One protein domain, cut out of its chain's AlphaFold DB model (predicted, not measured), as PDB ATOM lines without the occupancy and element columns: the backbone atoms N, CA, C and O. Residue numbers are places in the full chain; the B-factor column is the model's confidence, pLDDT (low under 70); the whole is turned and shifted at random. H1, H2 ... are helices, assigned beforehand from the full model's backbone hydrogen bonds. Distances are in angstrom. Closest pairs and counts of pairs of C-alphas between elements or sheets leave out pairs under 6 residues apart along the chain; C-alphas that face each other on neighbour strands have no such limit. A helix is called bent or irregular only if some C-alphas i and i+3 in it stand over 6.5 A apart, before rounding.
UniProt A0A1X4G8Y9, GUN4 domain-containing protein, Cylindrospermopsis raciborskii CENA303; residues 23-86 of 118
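AT A GLANCE: This is residues 23 to 86 of the 118 residues of the protein "GUN4 domain-containing protein" of Cylindrospermopsis raciborskii CENA303 (UniProt A0A1X4G8Y9). H1, H2 and H4 form a small up-and-down bundle, each running against the one before it, and the short H3 sits beyond one end, near H2. The printed part has 64 residues with four named helices, H1 to H4 in chain order, and no named strand: all helix. It is compact, with a radius of gyration of the C-alphas of 11.8 A and spans of 32 by 21 by 19 A.

HOW THE PARTS SIT: H1, residues 23 to 32, and H2, residues 36 to 51, touch as a hairpin, opposite ways at a shallow tilt of 17 degrees; their closest C-alphas, Leu 30 and Ala 39, are 5.3 A apart. H3, residues 61 to 65, is close to H2 but not clearly touching: closest C-alphas Ala 51 and Asp 63, 6.1 A. H4, residues 69 to 83, touches H1, closest C-alphas Leu 31 and Tyr 82, 5.8 A. Every O i to N i+4 pair is within hydrogen-bond range in H3 and H4, 5 of 6 in H1, 11 of 12 in H2.

IN THESE COORDINATES: H1 begins at C-alpha 23 (5.750, 1.721, -21.215) and is irregular, C-alphas 23 and 26 being 7.2 A apart. H2 measures 22.3 A; H4, 20.8 A, ends at C-alpha 83 (10.587, 8.363, -39.350).

THE WHOLE: The printed part has no cut and no long link. No printed residue is under 70 in pLDDT.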
ATOM      1  N   VAL A  23       4.689   2.563 -20.641       88.81
ATOM      2  CA  VAL A  23       5.750   1.721 -21.215       88.81
ATOM      3  C   VAL A  23       6.294   2.241 -22.554       88.81
ATOM      4  O   VAL A  23       7.472   2.062 -22.838       88.81
ATOM      5  N   PHE A  24       5.493   2.950 -23.357       94.75
ATOM      6  CA  PHE A  24       5.938   3.505 -24.642       94.75
ATOM      7  C   PHE A  24       6.416   4.960 -24.551       94.75
ATOM      8  O   PHE A  24       6.929   5.491 -25.534       94.75
ATOM      9  N   SER A  25       6.289   5.615 -23.391       95.62
ATOM     10  CA  SER A  25       6.625   7.040 -23.230       95.62
ATOM     11  C   SER A  25       8.078   7.347 -23.607       95.62
ATOM     12  O   SER A  25       8.348   8.280 -24.363       95.62
ATOM     13  N   LYS A  26       9.019   6.517 -23.147       97.75
ATOM     14  CA  LYS A  26      10.444   6.675 -23.447       97.75
ATOM     15  C   LYS A  26      10.747   6.448 -24.925       97.75
ATOM     16  O   LYS A  26      11.488   7.232 -25.513       97.75
ATOM     17  N   LEU A  27      10.146   5.421 -25.531       98.38
ATOM     18  CA  LEU A  27      10.267   5.163 -26.966       98.38
ATOM     19  C   LEU A  27       9.755   6.357 -27.781       98.38
ATOM     20  O   LEU A  27      10.457   6.832 -28.671       98.38
ATOM     21  N   ASN A  28       8.578   6.885 -27.436       97.88
ATOM     22  CA  ASN A  28       7.995   8.055 -28.084       97.88
ATOM     23  C   ASN A  28       8.930   9.272 -28.013       97.88
ATOM     24  O   ASN A  28       9.189   9.894 -29.039       97.88
ATOM     25  N   SER A  29       9.489   9.575 -26.837       98.25
ATOM     26  CA  SER A  29      10.425  10.695 -26.666       98.25
ATOM     27  C   SER A  29      11.714  10.517 -27.473       98.25
ATOM     28  O   SER A  29      12.185  11.462 -28.104       98.25
ATOM     29  N   LEU A  30      12.281   9.305 -27.494       98.75
ATOM     30  CA  LEU A  30      13.490   8.999 -28.266       98.75
ATOM     31  C   LEU A  30      13.253   9.131 -29.776       98.75
ATOM     32  O   LEU A  30      14.084   9.708 -30.477       98.75
ATOM     33  N   LEU A  31      12.119   8.626 -30.267       98.62
ATOM     34  CA  LEU A  31      11.734   8.724 -31.674       98.62
ATOM     35  C   LEU A  31      11.431  10.165 -32.083       98.62
ATOM     36  O   LEU A  31      11.901  10.610 -33.126       98.62
ATOM     37  N   GLN A  32      10.718  10.917 -31.244       98.12
ATOM     38  CA  GLN A  32      10.447  12.334 -31.476       98.12
ATOM     39  C   GLN A  32      11.734  13.160 -31.574       98.12
ATOM     40  O   GLN A  32      11.819  14.063 -32.403       98.12
ATOM     41  N   ALA A  33      12.748  12.824 -30.774       98.44
ATOM     42  CA  ALA A  33      14.075  13.434 -30.830       98.44
ATOM     43  C   ALA A  33      14.965  12.889 -31.968       98.44
ATOM     44  O   ALA A  33      16.151  13.208 -32.012       98.44
ATOM     45  N   GLN A  34      14.430  12.035 -32.850       98.06
ATOM     46  CA  GLN A  34      15.156  11.364 -33.940       98.06
ATOM     47  C   GLN A  34      16.393  10.576 -33.482       98.06
ATOM     48  O   GLN A  34      17.318  10.303 -34.248       98.06
ATOM     49  N   ASN A  35      16.407  10.142 -32.225       98.56
ATOM     50  CA  ASN A  35      17.485   9.351 -31.655       98.56
ATOM     51  C   ASN A  35      17.255   7.861 -31.951       98.56
ATOM     52  O   ASN A  35      17.040   7.046 -31.049       98.56
ATOM     53  N   PHE A  36      17.273   7.509 -33.240       98.44
ATOM     54  CA  PHE A  36      16.868   6.188 -33.732       98.44
ATOM     55  C   PHE A  36      17.688   5.047 -33.125       98.44
ATOM     56  O   PHE A  36      17.136   4.004 -32.793       98.44
ATOM     57  N   LYS A  37      18.986   5.261 -32.886       98.44
ATOM     58  CA  LYS A  37      19.858   4.257 -32.257       98.44
ATOM     59  C   LYS A  37      19.410   3.897 -30.839       98.44
ATOM     60  O   LYS A  37      19.497   2.740 -30.439       98.44
ATOM     61  N   GLN A  38      18.971   4.876 -30.048       98.69
ATOM     62  CA  GLN A  38      18.456   4.595 -28.708       98.69
ATOM     63  C   GLN A  38      17.011   4.096 -28.753       98.69
ATOM     64  O   GLN A  38      16.661   3.225 -27.960       98.69
ATOM     65  N   ALA A  39      16.196   4.592 -29.689       98.62
ATOM     66  CA  ALA A  39      14.833   4.108 -29.902       98.62
ATOM     67  C   ALA A  39      14.792   2.622 -30.296       98.62
ATOM     68  O   ALA A  39      13.938   1.886 -29.810       98.62
ATOM     69  N   ASP A  40      15.738   2.159 -31.114       98.62
ATOM     70  CA  ASP A  40      15.906   0.745 -31.470       98.62
ATOM     71  C   ASP A  40      16.182  -0.121 -30.230       98.62
ATOM     72  O   ASP A  40      15.457  -1.075 -29.938       98.62
ATOM     73  N   ARG A  41      17.149   0.296 -29.402       98.56
ATOM     74  CA  ARG A  41      17.456  -0.377 -28.129       98.56
ATOM     75  C   ARG A  41      16.258  -0.408 -27.183       98.56
ATOM     76  O   ARG A  41      16.052  -1.405 -26.496       98.56
ATOM     77  N   GLU A  42      15.491   0.676 -27.118       98.56
ATOM     78  CA  GLU A  42      14.285   0.750 -26.292       98.56
ATOM     79  C   GLU A  42      13.169  -0.148 -26.842       98.56
ATOM     80  O   GLU A  42      12.528  -0.858 -26.072       98.56
ATOM     81  N   THR A  43      12.999  -0.199 -28.166       98.38
ATOM     82  CA  THR A  43      12.047  -1.098 -28.836       98.38
ATOM     83  C   THR A  43      12.346  -2.552 -28.482       98.38
ATOM     84  O   THR A  43      11.448  -3.266 -28.041       98.38
ATOM     85  N   ARG A  44      13.618  -2.970 -28.563       98.06
ATOM     86  CA  ARG A  44      14.049  -4.311 -28.140       98.06
ATOM     87  C   ARG A  44      13.677  -4.603 -26.685       98.06
ATOM     88  O   ARG A  44      13.127  -5.663 -26.411       98.06
ATOM     89  N   LYS A  45      13.946  -3.678 -25.756       98.19
ATOM     90  CA  LYS A  45      13.604  -3.854 -24.331       98.19
ATOM     91  C   LYS A  45      12.104  -4.045 -24.121       98.19
ATOM     92  O   LYS A  45      11.703  -4.964 -23.418       98.19
ATOM     93  N   ILE A  46      11.289  -3.210 -24.761       97.75
ATOM     94  CA  ILE A  46       9.827  -3.279 -24.685       97.75
ATOM     95  C   ILE A  46       9.312  -4.611 -25.243       97.75
ATOM     96  O   ILE A  46       8.475  -5.251 -24.611       97.75
ATOM     97  N   MET A  47       9.820  -5.054 -26.398       97.38
ATOM     98  CA  MET A  47       9.409  -6.326 -27.005       97.38
ATOM     99  C   MET A  47       9.740  -7.523 -26.111       97.38
ATOM    100  O   MET A  47       8.896  -8.399 -25.934       97.38
ATOM    101  N   LEU A  48      10.935  -7.545 -25.515       97.88
ATOM    102  CA  LEU A  48      11.319  -8.601 -24.578       97.88
ATOM    103  C   LEU A  48      10.436  -8.593 -23.326       97.88
ATOM    104  O   LEU A  48      10.003  -9.656 -22.903       97.88
ATOM    105  N   ALA A  49      10.097  -7.413 -22.799       97.00
ATOM    106  CA  ALA A  49       9.209  -7.292 -21.646       97.00
ATOM    107  C   ALA A  49       7.784  -7.784 -21.923       97.00
ATOM    108  O   ALA A  49       7.189  -8.493 -21.114       97.00
ATOM    109  N   ILE A  50       7.235  -7.468 -23.098       96.12
ATOM    110  CA  ILE A  50       5.915  -7.967 -23.512       96.12
ATOM    111  C   ILE A  50       5.923  -9.497 -23.636       96.12
ATOM    112  O   ILE A  50       4.965 -10.152 -23.228       96.12
ATOM    113  N   ALA A  51       7.007 -10.062 -24.169       96.62
ATOM    114  CA  ALA A  51       7.169 -11.503 -24.321       96.62
ATOM    115  C   ALA A  51       7.587 -12.228 -23.029       96.62
ATOM    116  O   ALA A  51       7.574 -13.455 -23.015       96.62
ATOM    117  N   LYS A  52       7.925 -11.499 -21.953       97.19
ATOM    118  CA  LYS A  52       8.495 -12.034 -20.701       97.19
ATOM    119  C   LYS A  52       9.804 -12.800 -20.926       97.19
ATOM    120  O   LYS A  52       9.966 -13.927 -20.463       97.19
ATOM    121  N   ARG A  53      10.689 -12.209 -21.731       97.88
ATOM    122  CA  ARG A  53      11.955 -12.794 -22.208       97.88
ATOM    123  C   ARG A  53      13.144 -11.859 -21.958       97.88
ATOM    124  O   ARG A  53      14.117 -11.855 -22.716       97.88
ATOM    125  N   GLU A  54      13.033 -10.978 -20.963       97.44
ATOM    126  CA  GLU A  54      14.042  -9.962 -20.652       97.44
ATOM    127  C   GLU A  54      15.403 -10.579 -20.330       97.44
ATOM    128  O   GLU A  54      16.412 -10.113 -20.861       97.44
ATOM    129  N   GLU A  55      15.416 -11.642 -19.523       97.62
ATOM    130  CA  GLU A  55      16.636 -12.328 -19.082       97.62
ATOM    131  C   GLU A  55      17.333 -13.056 -20.236       97.62
ATOM    132  O   GLU A  55      18.560 -13.091 -20.320       97.62
ATOM    133  N   GLU A  56      16.570 -13.613 -21.177       97.94
ATOM    134  CA  GLU A  56      17.138 -14.341 -22.310       97.94
ATOM    135  C   GLU A  56      17.569 -13.423 -23.449       97.94
ATOM    136  O   GLU A  56      18.380 -13.811 -24.288       97.94
ATOM    137  N   GLY A  57      17.017 -12.212 -23.519       96.75
ATOM    138  CA  GLY A  57      17.448 -11.208 -24.483       96.75
ATOM    139  C   GLY A  57      17.050 -11.498 -25.935       96.75
ATOM    140  O   GLY A  57      17.544 -10.834 -26.842       96.75
ATOM    141  N   TRP A  58      16.178 -12.464 -26.212       96.62
ATOM    142  CA  TRP A  58      15.767 -12.824 -27.576       96.62
ATOM    143  C   TRP A  58      14.371 -13.449 -27.618       96.62
ATOM    144  O   TRP A  58      13.951 -14.115 -26.673       96.62
ATOM    145  N   LEU A  59      13.664 -13.263 -28.734       95.00
ATOM    146  CA  LEU A  59      12.367 -13.892 -28.989       95.00
ATOM    147  C   LEU A  59      12.560 -15.220 -29.724       95.00
ATOM    148  O   LEU A  59      13.381 -15.310 -30.637       95.00
ATOM    149  N   ARG A  60      11.792 -16.237 -29.335       95.81
ATOM    150  CA  ARG A  60      11.620 -17.479 -30.097       95.81
ATOM    151  C   ARG A  60      10.533 -17.292 -31.154       95.81
ATOM    152  O   ARG A  60       9.810 -16.293 -31.145       95.81
ATOM    153  N   ILE A  61      10.378 -18.276 -32.036       92.31
ATOM    154  CA  ILE A  61       9.299 -18.276 -33.033       92.31
ATOM    155  C   ILE A  61       7.937 -18.261 -32.330       92.31
ATOM    156  O   ILE A  61       7.074 -17.465 -32.685       92.31
ATOM    157  N   GLU A  62       7.769 -19.048 -31.267       95.12
ATOM    158  CA  GLU A  62       6.509 -19.134 -30.526       95.12
ATOM    159  C   GLU A  62       6.163 -17.818 -29.809       95.12
ATOM    160  O   GLU A  62       4.985 -17.489 -29.665       95.12
ATOM    161  N   ASP A  63       7.178 -17.059 -29.377       95.88
ATOM    162  CA  ASP A  63       6.995 -15.731 -28.778       95.88
ATOM    163  C   ASP A  63       6.499 -14.735 -29.834       95.88
ATOM    164  O   ASP A  63       5.593 -13.944 -29.571       95.88
ATOM    165  N   ALA A  64       7.071 -14.793 -31.043       91.62
ATOM    166  CA  ALA A  64       6.671 -13.949 -32.164       91.62
ATOM    167  C   ALA A  64       5.247 -14.272 -32.650       91.62
ATOM    168  O   ALA A  64       4.466 -13.356 -32.900       91.62
ATOM    169  N   GLU A  65       4.875 -15.552 -32.726       92.25
ATOM    170  CA  GLU A  65       3.527 -15.979 -33.130       92.25
ATOM    171  C   GLU A  65       2.440 -15.565 -32.132       92.25
ATOM    172  O   GLU A  65       1.307 -15.286 -32.526       92.25
ATOM    173  N   LYS A  66       2.780 -15.508 -30.841       95.12
ATOM    174  CA  LYS A  66       1.862 -15.108 -29.764       95.12
ATOM    175  C   LYS A  66       1.958 -13.622 -29.424       95.12
ATOM    176  O   LYS A  66       1.268 -13.170 -28.507       95.12
ATOM    177  N   PHE A  67       2.802 -12.863 -30.126       95.06
ATOM    178  CA  PHE A  67       3.059 -11.474 -29.783       95.06
ATOM    179  C   PHE A  67       1.771 -10.636 -29.915       95.06
ATOM    180  O   PHE A  67       1.135 -10.640 -30.974       95.06
ATOM    181  N   PRO A  68       1.371  -9.881 -28.876       95.62
ATOM    182  CA  PRO A  68       0.143  -9.096 -28.903       95.62
ATOM    183  C   PRO A  68       0.096  -8.068 -30.046       95.62
ATOM    184  O   PRO A  68       0.915  -7.148 -30.135       95.62
ATOM    185  N   CYS A  69      -0.911  -8.180 -30.922       94.62
ATOM    186  CA  CYS A  69      -1.017  -7.317 -32.102       94.62
ATOM    187  C   CYS A  69      -1.193  -5.828 -31.761       94.62
ATOM    188  O   CYS A  69      -0.780  -4.969 -32.541       94.62
ATOM    189  N   LYS A  70      -1.827  -5.502 -30.626       94.88
ATOM    190  CA  LYS A  70      -2.078  -4.113 -30.210       94.88
ATOM    191  C   LYS A  70      -0.767  -3.395 -29.887       94.88
ATOM    192  O   LYS A  70      -0.549  -2.269 -30.337       94.88
ATOM    193  N   GLU A  71       0.106  -4.048 -29.140       95.19
ATOM    194  CA  GLU A  71       1.407  -3.540 -28.736       95.19
ATOM    195  C   GLU A  71       2.335  -3.452 -29.950       95.19
ATOM    196  O   GLU A  71       2.950  -2.407 -30.165       95.19
ATOM    197  N   LEU A  72       2.348  -4.485 -30.803       96.19
ATOM    198  CA  LEU A  72       3.116  -4.484 -32.051       96.19
ATOM    199  C   LEU A  72       2.725  -3.304 -32.952       96.19
ATOM    200  O   LEU A  72       3.582  -2.562 -33.427       96.19
ATOM    201  N   ARG A  73       1.414  -3.076 -33.123       96.56
ATOM    202  CA  ARG A  73       0.878  -1.941 -33.887       96.56
ATOM    203  C   ARG A  73       1.239  -0.598 -33.258       96.56
ATOM    204  O   ARG A  73       1.508   0.350 -33.986       96.56
ATOM    205  N   SER A  74       1.253  -0.504 -31.930       96.56
ATOM    206  CA  SER A  74       1.610   0.738 -31.230       96.56
ATOM    207  C   SER A  74       3.079   1.105 -31.459       96.56
ATOM    208  O   SER A  74       3.389   2.264 -31.732       96.56
ATOM    209  N   ILE A  75       3.975   0.114 -31.407       97.62
ATOM    210  CA  ILE A  75       5.398   0.283 -31.728       97.62
ATOM    211  C   ILE A  75       5.563   0.709 -33.192       97.62
ATOM    212  O   ILE A  75       6.248   1.692 -33.470       97.62
ATOM    213  N   ASP A  76       4.900   0.018 -34.121       98.38
ATOM    214  CA  ASP A  76       4.973   0.324 -35.553       98.38
ATOM    215  C   ASP A  76       4.500   1.752 -35.871       98.38
ATOM    216  O   ASP A  76       5.196   2.508 -36.543       98.38
ATOM    217  N   GLN A  77       3.364   2.173 -35.305       98.12
ATOM    218  CA  GLN A  77       2.818   3.521 -35.496       98.12
ATOM    219  C   GLN A  77       3.766   4.621 -35.011       98.12
ATOM    220  O   GLN A  77       3.862   5.673 -35.646       98.12
ATOM    221  N   LEU A  78       4.476   4.391 -33.906       98.19
ATOM    222  CA  LEU A  78       5.484   5.322 -33.407       98.19
ATOM    223  C   LEU A  78       6.654   5.460 -34.387       98.19
ATOM    224  O   LEU A  78       7.040   6.581 -34.731       98.19
ATOM    225  N   TRP A  79       7.191   4.335 -34.861       98.75
ATOM    226  CA  TRP A  79       8.285   4.324 -35.831       98.75
ATOM    227  C   TRP A  79       7.885   4.987 -37.147       98.75
ATOM    228  O   TRP A  79       8.601   5.873 -37.616       98.75
ATOM    229  N   LEU A  80       6.713   4.652 -37.691       98.56
ATOM    230  CA  LEU A  80       6.183   5.264 -38.908       98.56
ATOM    231  C   LEU A  80       6.038   6.780 -38.754       98.56
ATOM    232  O   LEU A  80       6.529   7.539 -39.590       98.56
ATOM    233  N   LYS A  81       5.409   7.230 -37.661       98.31
ATOM    234  CA  LYS A  81       5.145   8.651 -37.406       98.31
ATOM    235  C   LYS A  81       6.428   9.479 -37.395       98.31
ATOM    236  O   LYS A  81       6.499  10.502 -38.067       98.31
ATOM    237  N   TYR A  82       7.430   9.054 -36.630       98.38
ATOM    238  CA  TYR A  82       8.626   9.868 -36.394       98.38
ATOM    239  C   TYR A  82       9.756   9.638 -37.405       98.38
ATOM    240  O   TYR A  82      10.673  10.452 -37.486       98.38
ATOM    241  N   SER A  83       9.677   8.580 -38.216       98.19
ATOM    242  CA  SER A  83      10.587   8.363 -39.350       98.19
ATOM    243  C   SER A  83      10.082   8.958 -40.670       98.19
ATOM    244  O   SER A  83      10.793   8.899 -41.674       98.19
ATOM    245  N   GLY A  84       8.858   9.503 -40.700       97.44
ATOM    246  CA  GLY A  84       8.207   9.925 -41.941       97.44
ATOM    247  C   GLY A  84       7.884   8.742 -42.859       97.44
ATOM    248  O   GLY A  84       8.065   8.837 -44.068       97.44
ATOM    249  N   GLY A  85       7.481   7.610 -42.276       97.12
ATOM    250  CA  GLY A  85       7.133   6.382 -42.995       97.12
ATOM    251  C   GLY A  85       8.324   5.565 -43.502       97.12
ATOM    252  O   GLY A  85       8.126   4.617 -44.252       97.12
ATOM    253  N   LYS A  86       9.558   5.911 -43.117       97.50
ATOM    254  CA  LYS A  86      10.775   5.223 -43.586       97.50
ATOM    255  C   LYS A  86      11.119   3.975 -42.778       97.50
ATOM    256  O   LYS A  86      11.740   3.060 -43.306       97.50
TER     257      LYS A  86